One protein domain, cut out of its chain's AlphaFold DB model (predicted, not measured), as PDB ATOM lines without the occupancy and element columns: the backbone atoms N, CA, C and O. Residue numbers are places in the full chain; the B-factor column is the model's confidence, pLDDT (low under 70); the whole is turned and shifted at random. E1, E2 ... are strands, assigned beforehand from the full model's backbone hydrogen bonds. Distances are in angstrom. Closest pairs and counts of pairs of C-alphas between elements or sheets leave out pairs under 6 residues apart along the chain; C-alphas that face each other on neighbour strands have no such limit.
ATOM      1  N   ILE A  67     165.015 165.585 -25.397       97.44
ATOM      2  CA  ILE A  67     165.197 164.674 -26.529       97.44
ATOM      3  C   ILE A  67     166.434 165.029 -27.349       97.44
ATOM      4  O   ILE A  67     166.800 166.197 -27.459       97.44
ATOM      5  N   THR A  68     167.069 164.020 -27.931       96.88
ATOM      6  CA  THR A  68     168.123 164.178 -28.941       96.88
ATOM      7  C   THR A  68     167.750 163.376 -30.181       96.88
ATOM      8  O   THR A  68     167.078 162.353 -30.071       96.88
ATOM      9  N   ALA A  69     168.158 163.843 -31.360       96.62
ATOM     10  CA  ALA A  69     167.919 163.155 -32.625       96.62
ATOM     11  C   ALA A  69     169.258 162.732 -33.225       96.62
ATOM     12  O   ALA A  69     170.149 163.565 -33.394       96.62
ATOM     13  N   VAL A  70     169.386 161.449 -33.541       95.56
ATOM     14  CA  VAL A  70     170.542 160.884 -34.233       95.56
ATOM     15  C   VAL A  70     170.148 160.646 -35.694       95.56
ATOM     16  O   VAL A  70     169.164 159.934 -35.926       95.56
ATOM     17  N   PRO A  71     170.849 161.272 -36.660       94.50
ATOM     18  CA  PRO A  71     170.654 161.020 -38.083       94.50
ATOM     19  C   PRO A  71     170.992 159.591 -38.477       94.50
ATOM     20  O   PRO A  71     171.949 159.018 -37.956       94.50
ATOM     21  N   ASP A  72     170.207 159.050 -39.399       92.00
ATOM     22  CA  ASP A  72     170.443 157.765 -40.041       92.00
ATOM     23  C   ASP A  72     169.750 157.759 -41.419       92.00
ATOM     24  O   ASP A  72     169.009 158.695 -41.747       92.00
ATOM     25  N   ASP A  73     169.995 156.729 -42.223       89.88
ATOM     26  CA  ASP A  73     169.493 156.660 -43.595       89.88
ATOM     27  C   ASP A  73     167.957 156.576 -43.637       89.88
ATOM     28  O   ASP A  73     167.341 155.691 -43.031       89.88
ATOM     29  N   GLU A  74     167.339 157.562 -44.293       91.81
ATOM     30  CA  GLU A  74     165.892 157.772 -44.396       91.81
ATOM     31  C   GLU A  74     165.149 157.768 -43.048       91.81
ATOM     32  O   GLU A  74     163.942 157.492 -42.971       91.81
ATOM     33  N   ARG A  75     165.844 158.060 -41.941       95.06
ATOM     34  CA  ARG A  75     165.238 158.018 -40.606       95.06
ATOM     35  C   ARG A  75     165.936 158.893 -39.570       95.06
ATOM     36  O   ARG A  75     167.093 159.276 -39.690       95.06
ATOM     37  N   LEU A  76     165.207 159.202 -38.501       97.06
ATOM     38  CA  LEU A  76     165.734 159.868 -37.313       97.06
ATOM     39  C   LEU A  76     165.438 159.024 -36.078       97.06
ATOM     40  O   LEU A  76     164.296 158.627 -35.831       97.06
ATOM     41  N   ILE A  77     166.473 158.782 -35.277       97.50
ATOM     42  CA  ILE A  77     166.358 158.063 -34.009       97.50
ATOM     43  C   ILE A  77     166.275 159.094 -32.885       97.50
ATOM     44  O   ILE A  77     167.236 159.811 -32.601       97.50
ATOM     45  N   LEU A  78     165.112 159.183 -32.247       98.12
ATOM     46  CA  LEU A  78     164.840 160.101 -31.148       98.12
ATOM     47  C   LEU A  78     165.101 159.397 -29.817       98.12
ATOM     48  O   LEU A  78     164.384 158.465 -29.452       98.12
ATOM     49  N   HIS A  79     166.097 159.864 -29.072       98.19
ATOM     50  CA  HIS A  79     166.365 159.410 -27.710       98.19
ATOM     51  C   HIS A  79     165.683 160.330 -26.706       98.19
ATOM     52  O   HIS A  79     165.712 161.551 -26.851       98.19
ATOM     53  N   ILE A  80     165.089 159.741 -25.673       97.94
ATOM     54  CA  ILE A  80     164.307 160.437 -24.654       97.94
ATOM     55  C   ILE A  80     165.014 160.286 -23.309       97.94
ATOM     56  O   ILE A  80     165.260 159.174 -22.852       97.94
ATOM     57  N   ALA A  81     165.298 161.404 -22.648       96.88
ATOM     58  CA  ALA A  81     165.876 161.440 -21.313       96.88
ATOM     59  C   ALA A  81     165.039 162.324 -20.384       96.88
ATOM     60  O   ALA A  81     164.518 163.366 -20.781       96.88
ATOM     61  N   HIS A  82     164.898 161.899 -19.134       95.75
ATOM     62  CA  HIS A  82     164.268 162.662 -18.058       95.75
ATOM     63  C   HIS A  82     164.656 162.047 -16.709       95.75
ATOM     64  O   HIS A  82     165.124 160.912 -16.629       95.75
ATOM     65  N   GLN A  96     156.644 168.287 -36.759       98.06
ATOM     66  CA  GLN A  96     156.138 169.500 -37.377       98.06
ATOM     67  C   GLN A  96     155.731 169.232 -38.826       98.06
ATOM     68  O   GLN A  96     156.487 168.673 -39.620       98.06
ATOM     69  N   ASN A  97     154.524 169.652 -39.166       95.50
ATOM     70  CA  ASN A  97     154.004 169.633 -40.514       95.50
ATOM     71  C   ASN A  97     154.629 170.786 -41.315       95.50
ATOM     72  O   ASN A  97     154.534 171.942 -40.890       95.50
ATOM     73  N   PRO A  98     155.240 170.511 -42.479       91.56
ATOM     74  CA  PRO A  98     155.960 171.528 -43.242       91.56
ATOM     75  C   PRO A  98     155.046 172.615 -43.828       91.56
ATOM     76  O   PRO A  98     155.535 173.677 -44.198       91.56
ATOM     77  N   VAL A  99     153.732 172.373 -43.921       93.19
ATOM     78  CA  VAL A  99     152.764 173.317 -44.498       93.19
ATOM     79  C   VAL A  99     152.068 174.135 -43.415       93.19
ATOM     80  O   VAL A  99     152.025 175.360 -43.494       93.19
ATOM     81  N   THR A 100     151.503 173.475 -42.402       95.75
ATOM     82  CA  THR A 100     150.724 174.153 -41.349       95.75
ATOM     83  C   THR A 100     151.597 174.709 -40.230       95.75
ATOM     84  O   THR A 100     151.109 175.506 -39.429       95.75
ATOM     85  N   LEU A 101     152.859 174.271 -40.140       93.88
ATOM     86  CA  LEU A 101     153.786 174.539 -39.034       93.88
ATOM     87  C   LEU A 101     153.287 174.034 -37.666       93.88
ATOM     88  O   LEU A 101     153.917 174.309 -36.642       93.88
ATOM     89  N   SER A 102     152.189 173.268 -37.641       96.62
ATOM     90  CA  SER A 102     151.679 172.589 -36.451       96.62
ATOM     91  C   SER A 102     152.455 171.308 -36.181       96.62
ATOM     92  O   SER A 102     152.974 170.674 -37.093       96.62
ATOM     93  N   PHE A 103     152.525 170.916 -34.912       97.75
ATOM     94  CA  PHE A 103     153.069 169.623 -34.514       97.75
ATOM     95  C   PHE A 103     151.954 168.580 -34.519       97.75
ATOM     96  O   PHE A 103     151.078 168.601 -33.652       97.75
ATOM     97  N   ASP A 104     152.011 167.666 -35.482       97.50
ATOM     98  CA  ASP A 104     151.038 166.592 -35.645       97.50
ATOM     99  C   ASP A 104     151.583 165.316 -34.991       97.50
ATOM    100  O   ASP A 104     152.787 165.042 -35.034       97.50
ATOM    101  N   SER A 105     150.718 164.529 -34.348       97.12
ATOM    102  CA  SER A 105     151.146 163.262 -33.745       97.12
ATOM    103  C   SER A 105     151.466 162.247 -34.839       97.12
ATOM    104  O   SER A 105     150.635 161.995 -35.709       97.12
ATOM    105  N   ILE A 106     152.659 161.654 -34.771       97.75
ATOM    106  CA  ILE A 106     153.107 160.606 -35.704       97.75
ATOM    107  C   ILE A 106     153.106 159.211 -35.070       97.75
ATOM    108  O   ILE A 106     153.246 158.206 -35.760       97.75
ATOM    109  N   GLY A 107     152.911 159.131 -33.754       97.56
ATOM    110  CA  GLY A 107     152.815 157.873 -33.028       97.56
ATOM    111  C   GLY A 107     153.127 158.026 -31.545       97.56
ATOM    112  O   GLY A 107     153.245 159.132 -31.015       97.56
ATOM    113  N   SER A 108     153.272 156.888 -30.874       97.88
ATOM    114  CA  SER A 108     153.683 156.815 -29.474       97.88
ATOM    115  C   SER A 108     154.573 155.603 -29.224       97.88
ATOM    116  O   SER A 108     154.476 154.609 -29.942       97.88
ATOM    117  N   THR A 109     155.392 155.660 -28.178       98.19
ATOM    118  CA  THR A 109     156.238 154.548 -27.719       98.19
ATOM    119  C   THR A 109     156.173 154.413 -26.199       98.19
ATOM    120  O   THR A 109     155.915 155.387 -25.493       98.19
ATOM    121  N   GLU A 110     156.406 153.211 -25.681       98.12
ATOM    122  CA  GLU A 110     156.615 152.962 -24.245       98.12
ATOM    123  C   GLU A 110     158.111 152.970 -23.880       98.12
ATOM    124  O   GLU A 110     158.485 153.013 -22.710       98.12
ATOM    125  N   GLN A 111     158.986 152.953 -24.890       98.00
ATOM    126  CA  GLN A 111     160.435 152.941 -24.737       98.00
ATOM    127  C   GLN A 111     161.000 154.366 -24.708       98.00
ATOM    128  O   GLN A 111     160.396 155.308 -25.211       98.00
ATOM    129  N   MET A 112     162.216 154.525 -24.175       97.19
ATOM    130  CA  MET A 112     162.955 155.800 -24.204       97.19
ATOM    131  C   MET A 112     163.603 156.102 -25.571       97.19
ATOM    132  O   MET A 112     164.502 156.935 -25.664       97.19
ATOM    133  N   VAL A 113     163.166 155.412 -26.626       98.25
ATOM    134  CA  VAL A 113     163.619 155.590 -28.007       98.25
ATOM    135  C   VAL A 113     162.414 155.493 -28.943       98.25
ATOM    136  O   VAL A 113     161.525 154.661 -28.738       98.25
ATOM    137  N   TYR A 114     162.396 156.338 -29.970       98.25
ATOM    138  CA  TYR A 114     161.445 156.288 -31.080       98.25
ATOM    139  C   TYR A 114     162.195 156.448 -32.405       98.25
ATOM    140  O   TYR A 114     163.055 157.316 -32.513       98.25
ATOM    141  N   VAL A 115     161.866 155.634 -33.409       98.00
ATOM    142  CA  VAL A 115     162.473 155.716 -34.745       98.00
ATOM    143  C   VAL A 115     161.422 156.217 -35.725       98.00
ATOM    144  O   VAL A 115     160.425 155.536 -35.959       98.00
ATOM    145  N   ASP A 116     161.644 157.397 -36.295       97.56
ATOM    146  CA  ASP A 116     160.819 157.943 -37.373       97.56
ATOM    147  C   ASP A 116     161.472 157.600 -38.716       97.56
ATOM    148  O   ASP A 116     162.567 158.084 -38.990       97.56
ATOM    149  N   SER A 117     160.846 156.721 -39.504       95.75
ATOM    150  CA  SER A 117     161.404 156.152 -40.749       95.75
ATOM    151  C   SER A 117     160.650 156.627 -41.993       95.75
ATOM    152  O   SER A 117     159.525 157.118 -41.888       95.75
ATOM    153  N   GLY A 118     161.234 156.424 -43.178       93.50
ATOM    154  CA  GLY A 118     160.653 156.870 -44.451       93.50
ATOM    155  C   GLY A 118     160.757 158.386 -44.634       93.50
ATOM    156  O   GLY A 118     159.888 159.018 -45.238       93.50
ATOM    157  N   LEU A 119     161.783 158.977 -44.025       94.56
ATOM    158  CA  LEU A 119     162.152 160.372 -44.174       94.56
ATOM    159  C   LEU A 119     163.029 160.535 -45.410       94.56
ATOM    160  O   LEU A 119     163.662 159.597 -45.870       94.56
ATOM    161  N   VAL A 120     163.094 161.751 -45.932       92.12
ATOM    162  CA  VAL A 120     163.972 162.069 -47.058       92.12
ATOM    163  C   VAL A 120     165.259 162.666 -46.502       92.12
ATOM    164  O   VAL A 120     165.208 163.671 -45.785       92.12
ATOM    165  N   ASN A 121     166.403 162.064 -46.831       90.50
ATOM    166  CA  ASN A 121     167.716 162.574 -46.432       90.50
ATOM    167  C   ASN A 121     167.901 164.038 -46.870       90.50
ATOM    168  O   ASN A 121     167.443 164.460 -47.932       90.50
ATOM    169  N   GLY A 122     168.538 164.842 -46.018       87.56
ATOM    170  CA  GLY A 122     168.755 166.277 -46.241       87.56
ATOM    171  C   GLY A 122     167.556 167.187 -45.928       87.56
ATOM    172  O   GLY A 122     167.752 168.389 -45.741       87.56
ATOM    173  N   ASN A 123     166.332 166.657 -45.795       92.81
ATOM    174  CA  ASN A 123     165.185 167.456 -45.356       92.81
ATOM    175  C   ASN A 123     165.192 167.656 -43.836       92.81
ATOM    176  O   ASN A 123     165.517 166.756 -43.069       92.81
ATOM    177  N   THR A 124     164.799 168.848 -43.385       95.88
ATOM    178  CA  THR A 124     164.714 169.157 -41.951       95.88
ATOM    179  C   THR A 124     163.377 168.703 -41.374       95.88
ATOM    180  O   THR A 124     162.319 169.052 -41.895       95.88
ATOM    181  N   TYR A 125     163.428 167.996 -40.247       97.62
ATOM    182  CA  TYR A 125     162.264 167.561 -39.485       97.62
ATOM    183  C   TYR A 125     162.395 168.011 -38.033       97.62
ATOM    184  O   TYR A 125     163.429 167.805 -37.396       97.62
ATOM    185  N   CYS A 126     161.339 168.629 -37.508       97.69
ATOM    186  CA  CYS A 126     161.289 169.135 -36.140       97.69
ATOM    187  C   CYS A 126     160.349 168.298 -35.276       97.69
ATOM    188  O   CYS A 126     159.265 167.922 -35.725       97.69
ATOM    189  N   TYR A 127     160.736 168.048 -34.025       98.19
ATOM    190  CA  TYR A 127     160.043 167.146 -33.110       98.19
ATOM    191  C   TYR A 127     159.777 167.765 -31.740       98.19
ATOM    192  O   TYR A 127     160.550 168.582 -31.234       98.19
ATOM    193  N   LYS A 128     158.687 167.296 -31.128       97.19
ATOM    194  CA  LYS A 128     158.393 167.392 -29.695       97.19
ATOM    195  C   LYS A 128     157.925 166.037 -29.196       97.19
ATOM    196  O   LYS A 128     157.214 165.324 -29.902       97.19
ATOM    197  N   ILE A 129     158.245 165.719 -27.951       98.38
ATOM    198  CA  ILE A 129     157.738 164.531 -27.272       98.38
ATOM    199  C   ILE A 129     157.051 164.946 -25.976       98.38
ATOM    200  O   ILE A 129     157.562 165.767 -25.213       98.38
ATOM    201  N   ARG A 130     155.882 164.359 -25.720       98.12
ATOM    202  CA  ARG A 130     155.167 164.479 -24.448       98.12
ATOM    203  C   ARG A 130     155.198 163.142 -23.730       98.12
ATOM    204  O   ARG A 130     154.636 162.173 -24.234       98.12
ATOM    205  N   SER A 131     155.781 163.085 -22.537       97.94
ATOM    206  CA  SER A 131     155.602 161.925 -21.667       97.94
ATOM    207  C   SER A 131     154.242 161.971 -20.978       97.94
ATOM    208  O   SER A 131     153.716 163.041 -20.653       97.94
ATOM    209  N   VAL A 132     153.686 160.787 -20.752       98.12
ATOM    210  CA  VAL A 132     152.437 160.552 -20.039       98.12
ATOM    211  C   VAL A 132     152.735 159.614 -18.878       98.12
ATOM    212  O   VAL A 132     153.277 158.520 -19.065       98.12
ATOM    213  N   GLY A 133     152.406 160.058 -17.669       96.56
ATOM    214  CA  GLY A 133     152.758 159.342 -16.450       96.56
ATOM    215  C   GLY A 133     151.758 159.509 -15.317       96.56
ATOM    216  O   GLY A 133     150.721 160.152 -15.473       96.56
ATOM    217  N   HIS A 134     152.055 158.894 -14.176       95.75
ATOM    218  CA  HIS A 134     151.275 159.026 -12.946       95.75
ATOM    219  C   HIS A 134     152.127 158.707 -11.709       95.75
ATOM    220  O   HIS A 134     153.110 157.964 -11.781       95.75
ATOM    221  N   TYR A 135     151.737 159.258 -10.560       93.44
ATOM    222  CA  TYR A 135     152.255 158.827  -9.262       93.44
ATOM    223  C   TYR A 135     151.605 157.507  -8.835       93.44
ATOM    224  O   TYR A 135     150.425 157.283  -9.094       93.44
ATOM    225  N   LEU A 136     152.358 156.651  -8.141       88.00
ATOM    226  CA  LEU A 136     151.887 155.334  -7.689       88.00
ATOM    227  C   LEU A 136     150.793 155.398  -6.613       88.00
ATOM    228  O   LEU A 136     149.969 154.493  -6.510       88.00
ATOM    229  N   THR A 137     150.810 156.432  -5.777       86.25
ATOM    230  CA  THR A 137     149.903 156.586  -4.636       86.25
ATOM    231  C   THR A 137     149.507 158.047  -4.479       86.25
ATOM    232  O   THR A 137     150.256 158.932  -4.877       86.25
ATOM    233  N   GLY A 138     148.349 158.300  -3.869       80.81
ATOM    234  CA  GLY A 138     147.885 159.646  -3.518       80.81
ATOM    235  C   GLY A 138     146.885 160.260  -4.511       80.81
ATOM    236  O   GLY A 138     146.756 159.791  -5.640       80.81
ATOM    237  N   PRO A 139     146.148 161.305  -4.093       85.25
ATOM    238  CA  PRO A 139     145.114 161.960  -4.895       85.25
ATOM    239  C   PRO A 139     145.722 162.978  -5.877       85.25
ATOM    240  O   PRO A 139     145.341 164.147  -5.897       85.25
ATOM    241  N   PHE A 140     146.722 162.557  -6.648       85.81
ATOM    242  CA  PHE A 140     147.410 163.432  -7.593       85.81
ATOM    243  C   PHE A 140     146.701 163.461  -8.948       85.81
ATOM    244  O   PHE A 140     146.044 162.498  -9.347       85.81
ATOM    245  N   VAL A 141     146.860 164.573  -9.670       86.00
ATOM    246  CA  VAL A 141     146.372 164.707 -11.046       86.00
ATOM    247  C   VAL A 141     146.978 163.594 -11.902       86.00
ATOM    248  O   VAL A 141     148.186 163.360 -11.871       86.00
ATOM    249  N   SER A 142     146.123 162.902 -12.651       89.56
ATOM    250  CA  SER A 142     146.510 161.810 -13.535       89.56
ATOM    251  C   SER A 142     145.656 161.852 -14.811       89.56
ATOM    252  O   SER A 142     144.434 161.981 -14.701       89.56
ATOM    253  N   PRO A 143     146.255 161.746 -16.011       94.31
ATOM    254  CA  PRO A 143     147.690 161.599 -16.244       94.31
ATOM    255  C   PRO A 143     148.474 162.908 -16.042       94.31
ATOM    256  O   PRO A 143     147.951 164.008 -16.211       94.31
ATOM    257  N   LEU A 144     149.758 162.768 -15.721       94.31
ATOM    258  CA  LEU A 144     150.744 163.841 -15.758       94.31
ATOM    259  C   LEU A 144     151.303 163.967 -17.172       94.31
ATOM    260  O   LEU A 144     151.640 162.960 -17.798       94.31
ATOM    261  N   PHE A 145     151.449 165.205 -17.636       95.88
ATOM    262  CA  PHE A 145     152.056 165.519 -18.922       95.88
ATOM    263  C   PHE A 145     153.355 166.292 -18.718       95.88
ATOM    264  O   PHE A 145     153.365 167.305 -18.021       95.88
ATOM    265  N   ASN A 146     154.433 165.839 -19.357       95.56
ATOM    266  CA  ASN A 146     155.724 166.523 -19.348       95.56
ATOM    267  C   ASN A 146     156.254 166.642 -20.779       95.56
ATOM    268  O   ASN A 146     156.336 165.648 -21.497       95.56
ATOM    269  N   TRP A 147     156.566 167.861 -21.207       96.31
ATOM    270  CA  TRP A 147     156.943 168.161 -22.587       96.31
ATOM    271  C   TRP A 147     158.454 168.298 -22.741       96.31
ATOM    272  O   TRP A 147     159.137 168.799 -21.846       96.31
ATOM    273  N   SER A 148     158.952 167.882 -23.902       97.00
ATOM    274  CA  SER A 148     160.312 168.158 -24.337       97.00
ATOM    275  C   SER A 148     160.470 169.568 -24.892       97.00
ATOM    276  O   SER A 148     159.497 170.265 -25.196       97.00
ATOM    277  N   GLN A 149     161.723 169.956 -25.101       95.50
ATOM    278  CA  GLN A 149     162.066 171.042 -26.005       95.50
ATOM    279  C   GLN A 149     161.731 170.692 -27.468       95.50
ATOM    280  O   GLN A 149     161.498 169.530 -27.812       95.50
ATOM    281  N   GLU A 150     161.729 171.718 -28.316       95.75
ATOM    282  CA  GLU A 150     161.716 171.587 -29.775       95.75
ATOM    283  C   GLU A 150     163.126 171.308 -30.272       95.75
ATOM    284  O   GLU A 150     164.064 172.009 -29.887       95.75
ATOM    285  N   ILE A 151     163.279 170.310 -31.135       96.38
ATOM    286  CA  ILE A 151     164.548 170.041 -31.817       96.38
ATOM    287  C   ILE A 151     164.258 169.732 -33.270       96.38
ATOM    288  O   ILE A 151     163.317 169.004 -33.577       96.38
ATOM    289  N   CYS A 152     165.101 170.261 -34.146       96.00
ATOM    290  CA  CYS A 152     165.104 169.933 -35.556       96.00
ATOM    291  C   CYS A 152     166.384 169.181 -35.901       96.00
ATOM    292  O   CYS A 152     167.454 169.505 -35.385       96.00
ATOM    293  N   SER A 153     166.266 168.184 -36.766       96.12
ATOM    294  CA  SER A 153     167.394 167.450 -37.329       96.12
ATOM    295  C   SER A 153     167.086 167.076 -38.773       96.12
ATOM    296  O   SER A 153     165.937 167.166 -39.212       96.12
ATOM    297  N   LEU A 154     168.109 166.676 -39.514       94.75
ATOM    298  CA  LEU A 154     167.985 166.176 -40.876       94.75
ATOM    299  C   LEU A 154     168.522 164.739 -40.921       94.75
ATOM    300  O   LEU A 154     169.626 164.512 -40.419       94.75
ATOM    301  N   PRO A 155     167.762 163.769 -41.460       93.44
ATOM    302  CA  PRO A 155     168.291 162.455 -41.781       93.44
ATOM    303  C   PRO A 155     169.461 162.620 -42.748       93.44
ATOM    304  O   PRO A 155     169.448 163.500 -43.618       93.44
ATOM    305  N   ALA A 156     170.476 161.794 -42.567       89.88
ATOM    306  CA  ALA A 156     171.660 161.779 -43.399       89.88
ATOM    307  C   ALA A 156     172.021 160.320 -43.619       89.88
ATOM    308  O   ALA A 156     171.993 159.542 -42.663       89.88
ATOM    309  N   ASP A 157     172.362 159.975 -44.856       87.44
ATOM    310  CA  ASP A 157     172.854 158.637 -45.128       87.44
ATOM    311  C   ASP A 157     174.169 158.432 -44.368       87.44
ATOM    312  O   ASP A 157     175.104 159.231 -44.476       87.44
ATOM    313  N   THR A 158     174.217 157.381 -43.555       87.50
ATOM    314  CA  THR A 158     175.417 156.954 -42.821       87.50
ATOM    315  C   THR A 158     175.920 155.586 -43.291       87.50
ATOM    316  O   THR A 158     176.880 155.028 -42.745       87.50
TER     317      THR A 158
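AT A GLANCE: This is residues 67 to 82 and 96 to 158 of the 359 residues of the protein "Gliding motility-associated C-terminal domain-containing protein" of Bacteroidetes bacterium (UniProt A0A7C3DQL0). This is a loose sandwich of two small antiparallel sheets only partly face to face, E1 E2 E4 on one side and E6 E5 E7 on the other; the hairpin of E5 and E6 runs on past the first sheet to a loop at Pro 139, at one end of the long axis. E3 runs past one side of the pair, outside both sheets. The printed part has 79 residues, with no named helix and seven named strands in the order E1 to E7, and its class is all strand. The whole is loose, with a radius of gyration of the C-alphas of 14.6 A, and elongated, spanning 48 by 28 by 17 A.

IN THESE COORDINATES: Find C-alpha 67 at (165.197, 164.674, -26.529); from there E1 runs through residues 67 to 72, 16.1 A long. Its sheet goes on with E2, residues 75 to 81, 19.6 A, and E4, residues 113 to 117, 12.9 A. In the other sheet, start at C-alpha 125 at (162.264, 167.561, -39.485) and follow E5, residues 125 to 134, over 30.0 A. Beside it look for E6, residues 144 to 147, 10.2 A, and E7, residues 151 to 153, 6.7 A, which ends at (167.394, 167.450, -37.329). E3, residues 103 to 109, is 16.8 A long.

HOW THE PARTS SIT: Begin with E2, the inner strand of E1 E2 E4. It forms a hairpin with E1, antiparallel at 155 degrees; look at N 70 and O 77, 2.9 A apart. On its other side is E4, antiparallel at 164 degrees, with N 78 and O 114 2.8 A apart. The second sheet faces this one as a sandwich, two sheets face to face, with their strands at 36 degrees. There E5 is the inner strand, and its pairing is staggered. Residues 125 to 127 pair with E7, antiparallel, N 127 and O 151 being 2.8 A apart; residues 130 to 133 pair with E6 in an antiparallel hairpin, N 131 and O 146 being 2.8 A apart. Between the sheets, the closest C-alphas of E1 and E7 are those of Ala 69 and Ser 153, 6.4 A apart. E2 and E5 are near each other, while E6 is apart from E1, E2 and E4. E3 pairs with no named strand; its closest C-alpha to E5 is Phe 103, 7.5 A from that of Lys 128.

THE WHOLE: The two C-alphas farthest apart are those of Pro 139 and Asp 157, at 49.0 A. Residues 83 to 95 are not printed, and C-alphas 82 and 96 stand 22.0 A apart across this cut, in the link from E2 to E3. Of the links that are printed whole, none is long; the chain changes sheets at the short link from E4 to E5. The mean pLDDT of the printed part is 94.7, and no printed residue is under 70.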